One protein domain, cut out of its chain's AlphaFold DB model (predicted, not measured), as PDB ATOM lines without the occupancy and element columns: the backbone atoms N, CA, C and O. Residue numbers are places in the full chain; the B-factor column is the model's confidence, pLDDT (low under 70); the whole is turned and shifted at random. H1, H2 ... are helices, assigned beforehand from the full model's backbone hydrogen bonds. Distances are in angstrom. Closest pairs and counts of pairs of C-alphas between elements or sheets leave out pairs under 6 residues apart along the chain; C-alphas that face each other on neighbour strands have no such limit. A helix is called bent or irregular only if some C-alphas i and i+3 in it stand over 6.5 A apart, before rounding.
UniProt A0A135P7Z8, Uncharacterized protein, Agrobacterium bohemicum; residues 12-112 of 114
ATOM      1  N   THR A  12      30.552 -32.619  33.553       53.06
ATOM      2  CA  THR A  12      29.627 -31.964  32.618       53.06
ATOM      3  C   THR A  12      28.436 -32.852  32.273       53.06
ATOM      4  O   THR A  12      27.307 -32.374  32.255       53.06
ATOM      5  N   GLU A  13      28.656 -34.144  32.053       53.06
ATOM      6  CA  GLU A  13      27.590 -35.110  31.768       53.06
ATOM      7  C   GLU A  13      26.695 -35.350  32.990       53.06
ATOM      8  O   GLU A  13      25.471 -35.412  32.861       53.06
ATOM      9  N   ILE A  14      27.281 -35.357  34.193       52.00
ATOM     10  CA  ILE A  14      26.521 -35.345  35.451       52.00
ATOM     11  C   ILE A  14      25.693 -34.064  35.561       52.00
ATOM     12  O   ILE A  14      24.510 -34.133  35.874       52.00
ATOM     13  N   MET A  15      26.276 -32.896  35.279       46.81
ATOM     14  CA  MET A  15      25.555 -31.620  35.305       46.81
ATOM     15  C   MET A  15      24.391 -31.590  34.314       46.81
ATOM     16  O   MET A  15      23.296 -31.202  34.703       46.81
ATOM     17  N   ILE A  16      24.596 -32.022  33.068       52.22
ATOM     18  CA  ILE A  16      23.544 -32.082  32.040       52.22
ATOM     19  C   ILE A  16      22.443 -33.051  32.470       52.22
ATOM     20  O   ILE A  16      21.264 -32.709  32.411       52.22
ATOM     21  N   SER A  17      22.823 -34.219  32.985       51.62
ATOM     22  CA  SER A  17      21.871 -35.191  33.517       51.62
ATOM     23  C   SER A  17      21.077 -34.606  34.680       51.62
ATOM     24  O   SER A  17      19.864 -34.748  34.704       51.62
ATOM     25  N   VAL A  18      21.722 -33.887  35.606       53.53
ATOM     26  CA  VAL A  18      21.070 -33.205  36.738       53.53
ATOM     27  C   VAL A  18      20.169 -32.064  36.270       53.53
ATOM     28  O   VAL A  18      19.094 -31.890  36.833       53.53
ATOM     29  N   MET A  19      20.565 -31.301  35.252       52.94
ATOM     30  CA  MET A  19      19.751 -30.230  34.673       52.94
ATOM     31  C   MET A  19      18.494 -30.790  34.011       52.94
ATOM     32  O   MET A  19      17.403 -30.314  34.312       52.94
ATOM     33  N   HIS A  20      18.619 -31.844  33.200       63.28
ATOM     34  CA  HIS A  20      17.462 -32.548  32.648       63.28
ATOM     35  C   HIS A  20      16.597 -33.153  33.748       63.28
ATOM     36  O   HIS A  20      15.382 -32.980  33.728       63.28
ATOM     37  N   LEU A  21      17.206 -33.754  34.774       56.25
ATOM     38  CA  LEU A  21      16.468 -34.271  35.921       56.25
ATOM     39  C   LEU A  21      15.739 -33.160  36.672       56.25
ATOM     40  O   LEU A  21      14.650 -33.405  37.164       56.25
ATOM     41  N   GLN A  22      16.302 -31.955  36.783       60.84
ATOM     42  CA  GLN A  22      15.649 -30.806  37.414       60.84
ATOM     43  C   GLN A  22      14.531 -30.220  36.554       60.84
ATOM     44  O   GLN A  22      13.504 -29.821  37.100       60.84
ATOM     45  N   GLU A  23      14.708 -30.168  35.237       62.78
ATOM     46  CA  GLU A  23      13.713 -29.679  34.286       62.78
ATOM     47  C   GLU A  23      12.513 -30.634  34.226       62.78
ATOM     48  O   GLU A  23      11.374 -30.233  34.484       62.78
ATOM     49  N   GLU A  24      12.777 -31.930  34.044       62.66
ATOM     50  CA  GLU A  24      11.771 -32.984  34.131       62.66
ATOM     51  C   GLU A  24      11.165 -33.052  35.533       62.66
ATOM     52  O   GLU A  24       9.943 -33.088  35.665       62.66
ATOM     53  N   ALA A  25      11.961 -32.991  36.608       65.50
ATOM     54  CA  ALA A  25      11.417 -33.017  37.963       65.50
ATOM     55  C   ALA A  25      10.582 -31.777  38.281       65.50
ATOM     56  O   ALA A  25       9.589 -31.896  38.992       65.50
ATOM     57  N   GLY A  26      10.938 -30.600  37.769       70.88
ATOM     58  CA  GLY A  26      10.177 -29.365  37.937       70.88
ATOM     59  C   GLY A  26       8.804 -29.459  37.275       70.88
ATOM     60  O   GLY A  26       7.785 -29.194  37.921       70.88
ATOM     61  N   LEU A  27       8.769 -29.931  36.028       73.69
ATOM     62  CA  LEU A  27       7.538 -30.176  35.273       73.69
ATOM     63  C   LEU A  27       6.688 -31.276  35.923       73.69
ATOM     64  O   LEU A  27       5.494 -31.087  36.165       73.69
ATOM     65  N   MET A  28       7.308 -32.393  36.300       77.25
ATOM     66  CA  MET A  28       6.638 -33.543  36.912       77.25
ATOM     67  C   MET A  28       6.138 -33.232  38.326       77.25
ATOM     68  O   MET A  28       5.039 -33.641  38.701       77.25
ATOM     69  N   ARG A  29       6.878 -32.438  39.111       79.25
ATOM     70  CA  ARG A  29       6.426 -31.922  40.413       79.25
ATOM     71  C   ARG A  29       5.236 -30.984  40.253       79.25
ATOM     72  O   ARG A  29       4.303 -31.043  41.062       79.25
ATOM     73  N   GLY A  30       5.279 -30.118  39.241       76.81
ATOM     74  CA  GLY A  30       4.178 -29.234  38.875       76.81
ATOM     75  C   GLY A  30       2.921 -30.030  38.529       76.81
ATOM     76  O   GLY A  30       1.872 -29.806  39.133       76.81
ATOM     77  N   LEU A  31       3.054 -31.029  37.656       76.62
ATOM     78  CA  LEU A  31       1.975 -31.932  37.257       76.62
ATOM     79  C   LEU A  31       1.404 -32.717  38.445       76.62
ATOM     80  O   LEU A  31       0.193 -32.719  38.657       76.62
ATOM     81  N   ALA A  32       2.259 -33.317  39.274       82.19
ATOM     82  CA  ALA A  32       1.847 -34.033  40.481       82.19
ATOM     83  C   ALA A  32       1.056 -33.127  41.441       82.19
ATOM     84  O   ALA A  32       0.011 -33.506  41.976       82.19
ATOM     85  N   SER A  33       1.526 -31.894  41.632       79.38
ATOM     86  CA  SER A  33       0.846 -30.905  42.474       79.38
ATOM     87  C   SER A  33      -0.499 -30.483  41.882       79.38
ATOM     88  O   SER A  33      -1.471 -30.343  42.624       79.38
ATOM     89  N   PHE A  34      -0.577 -30.314  40.560       75.81
ATOM     90  CA  PHE A  34      -1.820 -30.016  39.855       75.81
ATOM     91  C   PHE A  34      -2.834 -31.155  39.993       75.81
ATOM     92  O   PHE A  34      -3.974 -30.898  40.377       75.81
ATOM     93  N   ILE A  35      -2.421 -32.406  39.763       80.62
ATOM     94  CA  ILE A  35      -3.285 -33.586  39.914       80.62
ATOM     95  C   ILE A  35      -3.827 -33.660  41.338       80.62
ATOM     96  O   ILE A  35      -5.026 -33.820  41.525       80.62
ATOM     97  N   ARG A  36      -2.972 -33.471  42.347       82.69
ATOM     98  CA  ARG A  36      -3.399 -33.486  43.750       82.69
ATOM     99  C   ARG A  36      -4.435 -32.408  44.058       82.69
ATOM    100  O   ARG A  36      -5.418 -32.689  44.733       82.69
ATOM    101  N   ARG A  37      -4.215 -31.181  43.581       79.50
ATOM    102  CA  ARG A  37      -5.132 -30.050  43.805       79.50
ATOM    103  C   ARG A  37      -6.480 -30.231  43.106       79.50
ATOM    104  O   ARG A  37      -7.462 -29.662  43.562       79.50
ATOM    105  N   ASN A  38      -6.520 -31.007  42.025       75.50
ATOM    106  CA  ASN A  38      -7.707 -31.196  41.193       75.50
ATOM    107  C   ASN A  38      -8.269 -32.624  41.260       75.50
ATOM    108  O   ASN A  38      -9.098 -32.988  40.429       75.50
ATOM    109  N   ASP A  39      -7.835 -33.443  42.222       81.06
ATOM    110  CA  ASP A  39      -8.130 -34.881  42.260       81.06
ATOM    111  C   ASP A  39      -9.639 -35.167  42.284       81.06
ATOM    112  O   ASP A  39     -10.112 -36.048  41.570       81.06
ATOM    113  N   GLU A  40     -10.420 -34.374  43.019       79.38
ATOM    114  CA  GLU A  40     -11.879 -34.506  43.053       79.38
ATOM    115  C   GLU A  40     -12.518 -34.242  41.679       79.38
ATOM    116  O   GLU A  40     -13.352 -35.020  41.213       79.38
ATOM    117  N   THR A  41     -12.096 -33.173  41.001       75.19
ATOM    118  CA  THR A  41     -12.576 -32.815  39.659       75.19
ATOM    119  C   THR A  41     -12.193 -33.879  38.635       75.19
ATOM    120  O   THR A  41     -13.037 -34.315  37.854       75.19
ATOM    121  N   ILE A  42     -10.946 -34.357  38.683       72.06
ATOM    122  CA  ILE A  42     -10.444 -35.420  37.805       72.06
ATOM    123  C   ILE A  42     -11.262 -36.701  38.008       72.06
ATOM    124  O   ILE A  42     -11.676 -37.320  37.031       72.06
ATOM    125  N   ARG A  43     -11.558 -37.086  39.258       75.06
ATOM    126  CA  ARG A  43     -12.368 -38.280  39.548       75.06
ATOM    127  C   ARG A  43     -13.802 -38.162  39.038       75.06
ATOM    128  O   ARG A  43     -14.333 -39.147  38.541       75.06
ATOM    129  N   LYS A  44     -14.419 -36.980  39.139       78.69
ATOM    130  CA  LYS A  44     -15.782 -36.733  38.634       78.69
ATOM    131  C   LYS A  44     -15.875 -36.822  37.108       78.69
ATOM    132  O   LYS A  44     -16.928 -37.175  36.592       78.69
ATOM    133  N   GLN A  45     -14.797 -36.486  36.401       73.88
ATOM    134  CA  GLN A  45     -14.753 -36.463  34.934       73.88
ATOM    135  C   GLN A  45     -14.199 -37.753  34.311       73.88
ATOM    136  O   GLN A  45     -14.405 -38.005  33.126       73.88
ATOM    137  N   ALA A  46     -13.488 -38.570  35.086       70.88
ATOM    138  CA  ALA A  46     -12.923 -39.825  34.615       70.88
ATOM    139  C   ALA A  46     -14.012 -40.880  34.359       70.88
ATOM    140  O   ALA A  46     -14.945 -41.059  35.140       70.88
ATOM    141  N   SER A  47     -13.854 -41.648  33.282       79.94
ATOM    142  CA  SER A  47     -14.680 -42.834  33.036       79.94
ATOM    143  C   SER A  47     -14.411 -43.924  34.079       79.94
ATOM    144  O   SER A  47     -13.334 -43.986  34.678       79.94
ATOM    145  N   GLN A  48     -15.352 -44.858  34.247       82.88
ATOM    146  CA  GLN A  48     -15.199 -45.980  35.182       82.88
ATOM    147  C   GLN A  48     -13.922 -46.800  34.926       82.88
ATOM    148  O   GLN A  48     -13.222 -47.159  35.869       82.88
ATOM    149  N   GLY A  49     -13.559 -47.029  33.658       75.00
ATOM    150  CA  GLY A  49     -12.317 -47.727  33.310       75.00
ATOM    151  C   GLY A  49     -11.049 -46.939  33.673       75.00
ATOM    152  O   GLY A  49     -10.052 -47.529  34.084       75.00
ATOM    153  N   GLN A  50     -11.075 -45.607  33.561       73.31
ATOM    154  CA  GLN A  50      -9.965 -44.748  33.995       73.31
ATOM    155  C   GLN A  50      -9.842 -44.720  35.523       73.31
ATOM    156  O   GLN A  50      -8.730 -44.795  36.045       73.31
ATOM    157  N   LEU A  51     -10.970 -44.681  36.236       78.88
ATOM    158  CA  LEU A  51     -11.013 -44.769  37.695       78.88
ATOM    159  C   LEU A  51     -10.477 -46.112  38.197       78.88
ATOM    160  O   LEU A  51      -9.623 -46.120  39.078       78.88
ATOM    161  N   ALA A  52     -10.896 -47.228  37.599       79.62
ATOM    162  CA  ALA A  52     -10.421 -48.560  37.974       79.62
ATOM    163  C   ALA A  52      -8.895 -48.689  37.827       79.62
ATOM    164  O   ALA A  52      -8.214 -49.115  38.758       79.62
ATOM    165  N   ARG A  53      -8.329 -48.230  36.700       76.69
ATOM    166  CA  ARG A  53      -6.868 -48.207  36.494       76.69
ATOM    167  C   ARG A  53      -6.144 -47.303  37.491       76.69
ATOM    168  O   ARG A  53      -5.064 -47.646  37.971       76.69
ATOM    169  N   SER A  54      -6.734 -46.152  37.805       78.69
ATOM    170  CA  SER A  54      -6.198 -45.200  38.783       78.69
ATOM    171  C   SER A  54      -6.157 -45.794  40.195       78.69
ATOM    172  O   SER A  54      -5.151 -45.658  40.891       78.69
ATOM    173  N   VAL A  55      -7.214 -46.506  40.595       84.00
ATOM    174  CA  VAL A  55      -7.292 -47.220  41.877       84.00
ATOM    175  C   VAL A  55      -6.252 -48.336  41.944       84.00
ATOM    176  O   VAL A  55      -5.487 -48.369  42.902       84.00
ATOM    177  N   ALA A  56      -6.151 -49.173  40.909       83.44
ATOM    178  CA  ALA A  56      -5.149 -50.238  40.842       83.44
ATOM    179  C   ALA A  56      -3.711 -49.698  40.975       83.44
ATOM    180  O   ALA A  56      -2.900 -50.215  41.740       83.44
ATOM    181  N   THR A  57      -3.411 -48.585  40.294       80.25
ATOM    182  CA  THR A  57      -2.092 -47.929  40.369       80.25
ATOM    183  C   THR A  57      -1.772 -47.447  41.786       80.25
ATOM    184  O   THR A  57      -0.642 -47.598  42.250       80.25
ATOM    185  N   LEU A  58      -2.758 -46.897  42.502       85.19
ATOM    186  CA  LEU A  58      -2.574 -46.484  43.893       85.19
ATOM    187  C   LEU A  58      -2.442 -47.663  44.857       85.19
ATOM    188  O   LEU A  58      -1.619 -47.598  45.763       85.19
ATOM    189  N   GLN A  59      -3.207 -48.736  44.656       85.00
ATOM    190  CA  GLN A  59      -3.097 -49.943  45.475       85.00
ATOM    191  C   GLN A  59      -1.698 -50.559  45.358       85.00
ATOM    192  O   GLN A  59      -1.077 -50.861  46.374       85.00
ATOM    193  N   ARG A  60      -1.144 -50.649  44.138       83.12
ATOM    194  CA  ARG A  60       0.253 -51.071  43.929       83.12
ATOM    195  C   ARG A  60       1.241 -50.189  44.688       83.12
ATOM    196  O   ARG A  60       2.152 -50.695  45.342       83.12
ATOM    197  N   ALA A  61       1.066 -48.872  44.598       85.00
ATOM    198  CA  ALA A  61       1.915 -47.918  45.299       85.00
ATOM    199  C   ALA A  61       1.870 -48.106  46.822       85.00
ATOM    200  O   ALA A  61       2.909 -48.073  47.476       85.00
ATOM    201  N   GLU A  62       0.681 -48.323  47.381       85.12
ATOM    202  CA  GLU A  62       0.481 -48.522  48.814       85.12
ATOM    203  C   GLU A  62       1.191 -49.783  49.313       85.12
ATOM    204  O   GLU A  62       2.001 -49.690  50.238       85.12
ATOM    205  N   VAL A  63       1.017 -50.911  48.618       82.88
ATOM    206  CA  VAL A  63       1.732 -52.166  48.906       82.88
ATOM    207  C   VAL A  63       3.250 -51.963  48.849       82.88
ATOM    208  O   VAL A  63       3.980 -52.405  49.738       82.88
ATOM    209  N   ALA A  64       3.751 -51.252  47.836       80.00
ATOM    210  CA  ALA A  64       5.178 -50.970  47.705       80.00
ATOM    211  C   ALA A  64       5.718 -50.096  48.857       80.00
ATOM    212  O   ALA A  64       6.813 -50.347  49.367       80.00
ATOM    213  N   PHE A  65       4.952 -49.101  49.315       82.88
ATOM    214  CA  PHE A  65       5.327 -48.261  50.458       82.88
ATOM    215  C   PHE A  65       5.237 -48.988  51.803       82.88
ATOM    216  O   PHE A  65       5.953 -48.627  52.741       82.88
ATOM    217  N   GLU A  66       4.336 -49.956  51.946       82.00
ATOM    218  CA  GLU A  66       4.260 -50.822  53.126       82.00
ATOM    219  C   GLU A  66       5.458 -51.764  53.202       82.00
ATOM    220  O   GLU A  66       6.111 -51.828  54.243       82.00
ATOM    221  N   LEU A  67       5.811 -52.411  52.090       76.19
ATOM    222  CA  LEU A  67       7.002 -53.260  51.994       76.19
ATOM    223  C   LEU A  67       8.281 -52.480  52.302       76.19
ATOM    224  O   LEU A  67       9.129 -52.946  53.060       76.19
ATOM    225  N   GLU A  68       8.415 -51.268  51.761       78.38
ATOM    226  CA  GLU A  68       9.556 -50.412  52.077       78.38
ATOM    227  C   GLU A  68       9.599 -50.039  53.567       78.38
ATOM    228  O   GLU A  68      10.660 -50.099  54.185       78.38
ATOM    229  N   ARG A  69       8.451 -49.707  54.177       79.38
ATOM    230  CA  ARG A  69       8.373 -49.430  55.621       79.38
ATOM    231  C   ARG A  69       8.753 -50.646  56.465       79.38
ATOM    232  O   ARG A  69       9.426 -50.474  57.476       79.38
ATOM    233  N   ALA A  70       8.348 -51.845  56.052       76.50
ATOM    234  CA  ALA A  70       8.648 -53.088  56.758       76.50
ATOM    235  C   ALA A  70      10.132 -53.488  56.662       76.50
ATOM    236  O   ALA A  70      10.672 -54.063  57.604       76.50
ATOM    237  N   HIS A  71      10.800 -53.173  55.546       70.56
ATOM    238  CA  HIS A  71      12.190 -53.570  55.285       70.56
ATOM    239  C   HIS A  71      13.229 -52.448  55.482       70.56
ATOM    240  O   HIS A  71      14.433 -52.705  55.436       70.56
ATOM    241  N   GLY A  72      12.797 -51.209  55.738       63.91
ATOM    242  CA  GLY A  72      13.677 -50.064  55.981       63.91
ATOM    243  C   GLY A  72      14.532 -49.675  54.766       63.91
ATOM    244  O   GLY A  72      14.187 -49.962  53.619       63.91
ATOM    245  N   SER A  73      15.686 -49.032  55.006       54.81
ATOM    246  CA  SER A  73      16.583 -48.541  53.933       54.81
ATOM    247  C   SER A  73      17.202 -49.639  53.045       54.81
ATOM    248  O   SER A  73      17.853 -49.323  52.054       54.81
ATOM    249  N   GLY A  74      16.978 -50.920  53.376       50.25
ATOM    250  CA  GLY A  74      17.371 -52.084  52.577       50.25
ATOM    251  C   GLY A  74      16.345 -52.506  51.519       50.25
ATOM    252  O   GLY A  74      16.579 -53.478  50.803       50.25
ATOM    253  N   SER A  75      15.212 -51.805  51.403       56.00
ATOM    254  CA  SER A  75      14.246 -52.043  50.329       56.00
ATOM    255  C   SER A  75      14.881 -51.771  48.965       56.00
ATOM    256  O   SER A  75      15.260 -50.640  48.648       56.00
ATOM    257  N   LEU A  76      14.939 -52.804  48.120       55.91
ATOM    258  CA  LEU A  76      15.415 -52.700  46.735       55.91
ATOM    259  C   LEU A  76      14.621 -51.680  45.905       55.91
ATOM    260  O   LEU A  76      15.107 -51.218  44.879       55.91
ATOM    261  N   LEU A  77      13.433 -51.289  46.372       60.28
ATOM    262  CA  LEU A  77      12.549 -50.348  45.695       60.28
ATOM    263  C   LEU A  77      13.015 -48.882  45.803       60.28
ATOM    264  O   LEU A  77      12.502 -48.046  45.068       60.28
ATOM    265  N   LYS A  78      13.972 -48.550  46.692       65.75
ATOM    266  CA  LYS A  78      14.537 -47.189  46.884       65.75
ATOM    267  C   LYS A  78      13.482 -46.057  46.878       65.75
ATOM    268  O   LYS A  78      13.731 -44.957  46.384       65.75
ATOM    269  N   LEU A  79      12.300 -46.299  47.457       74.75
ATOM    270  CA  LEU A  79      11.152 -45.372  47.445       74.75
ATOM    271  C   LEU A  79      11.212 -44.291  48.538       74.75
ATOM    272  O   LEU A  79      10.268 -43.515  48.698       74.75
ATOM    273  N   GLY A  80      12.311 -44.208  49.286       69.62
ATOM    274  CA  GLY A  80      12.428 -43.319  50.444       69.62
ATOM    275  C   GLY A  80      12.470 -41.836  50.086       69.62
ATOM    276  O   GLY A  80      12.203 -40.985  50.932       69.62
ATOM    277  N   HIS A  81      12.768 -41.499  48.826       77.81
ATOM    278  CA  HIS A  81      12.877 -40.108  48.411       77.81
ATOM    279  C   HIS A  81      11.486 -39.435  48.314       77.81
ATOM    280  O   HIS A  81      10.628 -39.901  47.552       77.81
ATOM    281  N   PRO A  82      11.244 -38.294  48.997       78.94
ATOM    282  CA  PRO A  82       9.934 -37.633  49.022       78.94
ATOM    283  C   PRO A  82       9.379 -37.274  47.639       78.94
ATOM    284  O   PRO A  82       8.170 -37.323  47.418       78.94
ATOM    285  N   PHE A  83      10.258 -36.936  46.689       79.56
ATOM    286  CA  PHE A  83       9.853 -36.630  45.316       79.56
ATOM    287  C   PHE A  83       9.314 -37.863  44.576       79.56
ATOM    288  O   PHE A  83       8.279 -37.774  43.925       79.56
ATOM    289  N   VAL A  84       9.941 -39.031  44.743       78.94
ATOM    290  CA  VAL A  84       9.482 -40.281  44.115       78.94
ATOM    291  C   VAL A  84       8.108 -40.665  44.663       78.94
ATOM    292  O   VAL A  84       7.180 -40.935  43.903       78.94
ATOM    293  N   ARG A  85       7.923 -40.563  45.985       84.31
ATOM    294  CA  ARG A  85       6.622 -40.791  46.634       84.31
ATOM    295  C   ARG A  85       5.542 -39.833  46.139       84.31
ATOM    296  O   ARG A  85       4.397 -40.240  45.945       84.31
ATOM    297  N   LEU A  86       5.889 -38.565  45.913       84.69
ATOM    298  CA  LEU A  86       4.987 -37.566  45.338       84.69
ATOM    299  C   LEU A  86       4.520 -37.972  43.932       84.69
ATOM    300  O   LEU A  86       3.319 -37.930  43.669       84.69
ATOM    301  N   LEU A  87       5.429 -38.386  43.050       83.62
ATOM    302  CA  LEU A  87       5.076 -38.788  41.685       83.62
ATOM    303  C   LEU A  87       4.204 -40.049  41.657       83.62
ATOM    304  O   LEU A  87       3.189 -40.088  40.962       83.62
ATOM    305  N   ILE A  88       4.550 -41.053  42.464       85.88
ATOM    306  CA  ILE A  88       3.799 -42.311  42.541       85.88
ATOM    307  C   ILE A  88       2.398 -42.080  43.132       85.88
ATOM    308  O   ILE A  88       1.396 -42.489  42.550       85.88
ATOM    309  N   SER A  89       2.295 -41.362  44.256       86.06
ATOM    310  CA  SER A  89       1.003 -41.091  44.919       86.06
ATOM    311  C   SER A  89       0.051 -40.224  44.089       86.06
ATOM    312  O   SER A  89      -1.143 -40.165  44.369       86.06
ATOM    313  N   THR A  90       0.565 -39.552  43.058       83.19
ATOM    314  CA  THR A  90      -0.225 -38.752  42.114       83.19
ATOM    315  C   THR A  90      -0.455 -39.466  40.782       83.19
ATOM    316  O   THR A  90      -1.057 -38.888  39.883       83.19
ATOM    317  N   ARG A  91      -0.044 -40.739  40.671       82.81
ATOM    318  CA  ARG A  91      -0.124 -41.586  39.466       82.81
ATOM    319  C   ARG A  91       0.617 -41.009  38.253       82.81
ATOM    320  O   ARG A  91       0.354 -41.414  37.127       82.81
ATOM    321  N   VAL A  92       1.538 -40.072  38.481       81.25
ATOM    322  CA  VAL A  92       2.415 -39.521  37.439       81.25
ATOM    323  C   VAL A  92       3.450 -40.564  37.011       81.25
ATOM    324  O   VAL A  92       3.844 -40.603  35.850       81.25
ATOM    325  N   VAL A  93       3.850 -41.440  37.937       79.69
ATOM    326  CA  VAL A  93       4.718 -42.593  37.672       79.69
ATOM    327  C   VAL A  93       4.076 -43.847  38.263       79.69
ATOM    328  O   VAL A  93       3.644 -43.837  39.414       79.69
ATOM    329  N   ASP A  94       4.016 -44.928  37.484       78.31
ATOM    330  CA  ASP A  94       3.639 -46.251  37.993       78.31
ATOM    331  C   ASP A  94       4.849 -46.879  38.689       78.31
ATOM    332  O   ASP A  94       5.954 -46.889  38.144       78.31
ATOM    333  N   VAL A  95       4.638 -47.426  39.885       77.56
ATOM    334  CA  VAL A  95       5.702 -48.055  40.668       77.56
ATOM    335  C   VAL A  95       6.371 -49.202  39.905       77.56
ATOM    336  O   VAL A  95       7.575 -49.385  40.046       77.56
ATOM    337  N   ARG A  96       5.648 -49.909  39.021       75.50
ATOM    338  CA  ARG A  96       6.207 -50.994  38.191       75.50
ATOM    339  C   ARG A  96       7.394 -50.542  37.341       75.50
ATOM    340  O   ARG A  96       8.401 -51.236  37.307       75.50
ATOM    341  N   ASN A  97       7.338 -49.332  36.786       71.12
ATOM    342  CA  ASN A  97       8.416 -48.774  35.962       71.12
ATOM    343  C   ASN A  97       9.692 -48.477  36.771       71.12
ATOM    344  O   ASN A  97      10.764 -48.306  36.203       71.12
ATOM    345  N   ILE A  98       9.576 -48.378  38.097       69.31
ATOM    346  CA  ILE A  98      10.705 -48.188  39.018       69.31
ATOM    347  C   ILE A  98      11.217 -49.555  39.496       69.31
ATOM    348  O   ILE A  98      12.413 -49.749  39.697       69.31
ATOM    349  N   VAL A  99      10.298 -50.506  39.665       64.06
ATOM    350  CA  VAL A  99      10.544 -51.847  40.195       64.06
ATOM    351  C   VAL A  99      11.167 -52.789  39.157       64.06
ATOM    352  O   VAL A  99      11.961 -53.640  39.533       64.06
ATOM    353  N   GLU A 100      10.877 -52.632  37.862       54.88
ATOM    354  CA  GLU A 100      11.446 -53.454  36.773       54.88
ATOM    355  C   GLU A 100      12.984 -53.367  36.662       54.88
ATOM    356  O   GLU A 100      13.612 -54.229  36.054       54.88
ATOM    357  N   ALA A 101      13.612 -52.381  37.313       49.69
ATOM    358  CA  ALA A 101      15.066 -52.288  37.459       49.69
ATOM    359  C   ALA A 101      15.648 -53.224  38.549       49.69
ATOM    360  O   ALA A 101      16.864 -53.268  38.744       49.69
ATOM    361  N   VAL A 102      14.800 -53.963  39.273       53.00
ATOM    362  CA  VAL A 102      15.148 -54.902  40.350       53.00
ATOM    363  C   VAL A 102      14.816 -56.329  39.891       53.00
ATOM    364  O   VAL A 102      13.747 -56.544  39.317       53.00
ATOM    365  N   PRO A 103      15.679 -57.338  40.135       52.91
ATOM    366  CA  PRO A 103      15.395 -58.710  39.731       52.91
ATOM    367  C   PRO A 103      14.042 -59.194  40.293       52.91
ATOM    368  O   PRO A 103      13.783 -59.032  41.490       52.91
ATOM    369  N   PRO A 104      13.190 -59.831  39.467       51.22
ATOM    370  CA  PRO A 104      11.812 -60.185  39.825       51.22
ATOM    371  C   PRO A 104      11.706 -61.148  41.017       51.22
ATOM    372  O   PRO A 104      10.677 -61.193  41.678       51.22
ATOM    373  N   SER A 105      12.780 -61.869  41.360       55.31
ATOM    374  CA  SER A 105      12.855 -62.710  42.563       55.31
ATOM    375  C   SER A 105      12.809 -61.925  43.878       55.31
ATOM    376  O   SER A 105      12.623 -62.522  44.934       55.31
ATOM    377  N   ALA A 106      13.023 -60.609  43.832       54.06
ATOM    378  CA  ALA A 106      13.095 -59.749  45.005       54.06
ATOM    379  C   ALA A 106      11.904 -58.781  45.126       54.06
ATOM    380  O   ALA A 106      11.871 -57.933  46.018       54.06
ATOM    381  N   VAL A 107      10.918 -58.924  44.237       57.75
ATOM    382  CA  VAL A 107       9.709 -58.104  44.187       57.75
ATOM    383  C   VAL A 107       8.512 -59.015  44.446       57.75
ATOM    384  O   VAL A 107       8.263 -59.927  43.660       57.75
ATOM    385  N   PRO A 108       7.742 -58.800  45.524       62.09
ATOM    386  CA  PRO A 108       6.551 -59.598  45.775       62.09
ATOM    387  C   PRO A 108       5.556 -59.491  44.616       62.09
ATOM    388  O   PRO A 108       5.267 -58.392  44.142       62.09
ATOM    389  N   ASN A 109       4.969 -60.621  44.204       63.56
ATOM    390  CA  ASN A 109       3.968 -60.664  43.129       63.56
ATOM    391  C   ASN A 109       2.794 -59.697  43.363       63.56
ATOM    392  O   ASN A 109       2.199 -59.226  42.404       63.56
ATOM    393  N   SER A 110       2.485 -59.345  44.614       61.88
ATOM    394  CA  SER A 110       1.465 -58.348  44.966       61.88
ATOM    395  C   SER A 110       1.758 -56.933  44.442       61.88
ATOM    396  O   SER A 110       0.823 -56.173  44.219       61.88
ATOM    397  N   VAL A 111       3.026 -56.583  44.200       57.34
ATOM    398  CA  VAL A 111       3.439 -55.299  43.597       57.34
ATOM    399  C   VAL A 111       3.309 -55.332  42.067       57.34
ATOM    400  O   VAL A 111       3.123 -54.291  41.437       57.34
ATOM    401  N   LEU A 112       3.377 -56.526  41.467       61.88
ATOM    402  CA  LEU A 112       3.349 -56.738  40.015       61.88
ATOM    403  C   LEU A 112       1.956 -57.108  39.471       61.88
ATOM    404  O   LEU A 112       1.684 -56.841  38.304       61.88
TER     405      LEU A 112
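Overview. This is residues 12 to 112 of the 114 residues of an uncharacterized protein of Agrobacterium bohemicum (UniProt A0A135P7Z8). Two long helices, H3 and H1, make a wide U whose closed end is the short helix H2, and the small helix H4 sits between the two arms, packed on both. The first half of H1, residues 12 to 24, sticks out free beyond the body, while the short H5 lies near H3 and the last helix, H6, packs on H3 on the side away from H4. The printed part has 101 residues with six named helices, in the order H1 to H6, and no named strand; the class is all helix. It is only just compact, close to loose, with a radius of gyration of the C-alphas of 15.1 A, and its outline is flat, spanning 42 by 36 by 19 A.

Along the chain. H3, the longest helix by residues, holds residues 48 to 74 and is 37.4 A long from first to last C-alpha, from C-alpha 48 at (-15.199, -45.980, 35.182). It is irregular, with C-alphas 70 and 73 9.6 A apart, and has a kink of 56 degrees near residue 68. H1, residues 12 to 37, is 36.6 A long and begins with C-alpha 12 at (29.627, -31.964, 32.618). H2 is residues 39 to 45, 10.0 A, and H4 is residues 82 to 89, 10.4 A. H5, residues 96 to 99, and H6, residues 109 to 112, have four residues each; C-alpha 112 is at (3.349, -56.738, 40.015).

Arrangement. H3 touches H4 with residues 58 to 61 alone; the closest C-alphas, of Ala 61 and Ile 88, are 6.5 A apart. The two form a helical hairpin, opposite ways at a shallow tilt of 34 degrees, only just short of steep. H3 touches H6 with residues 60 to 64 alone, closest at the C-alphas of Arg 60 and Val 111, 5.3 A. H3 and H5 are near each other, with 5 pairs of C-alphas within 10 A. H1 touches H4 with residues 28 to 32 alone, closest at the C-alphas of Ala 32 and Leu 87, 5.9 A, the same way at a steep tilt of 48 degrees. H2 is close to but not clearly touching H3, with the closest C-alphas, of Arg 43 and Leu 51, 6.9 A apart. H1 and H3 are apart. Every O i to N i+4 pair is within hydrogen-bond range in H1, H2 and H4, and 21 of 23 are in H3; H5 and H6 are too short for such a pair.

Size, cuts and confidence. The C-alphas of Thr 12 and Gln 48 are the two farthest apart, 47.0 A. The printed part has no cut. The links H1 to H2 and H2 to H3 are tight, the other three short, and no link is long. The mean pLDDT of the printed part is 71.3, and it is under 70 in residues 12 to 25, 72 to 78, 80 and 98 to 112.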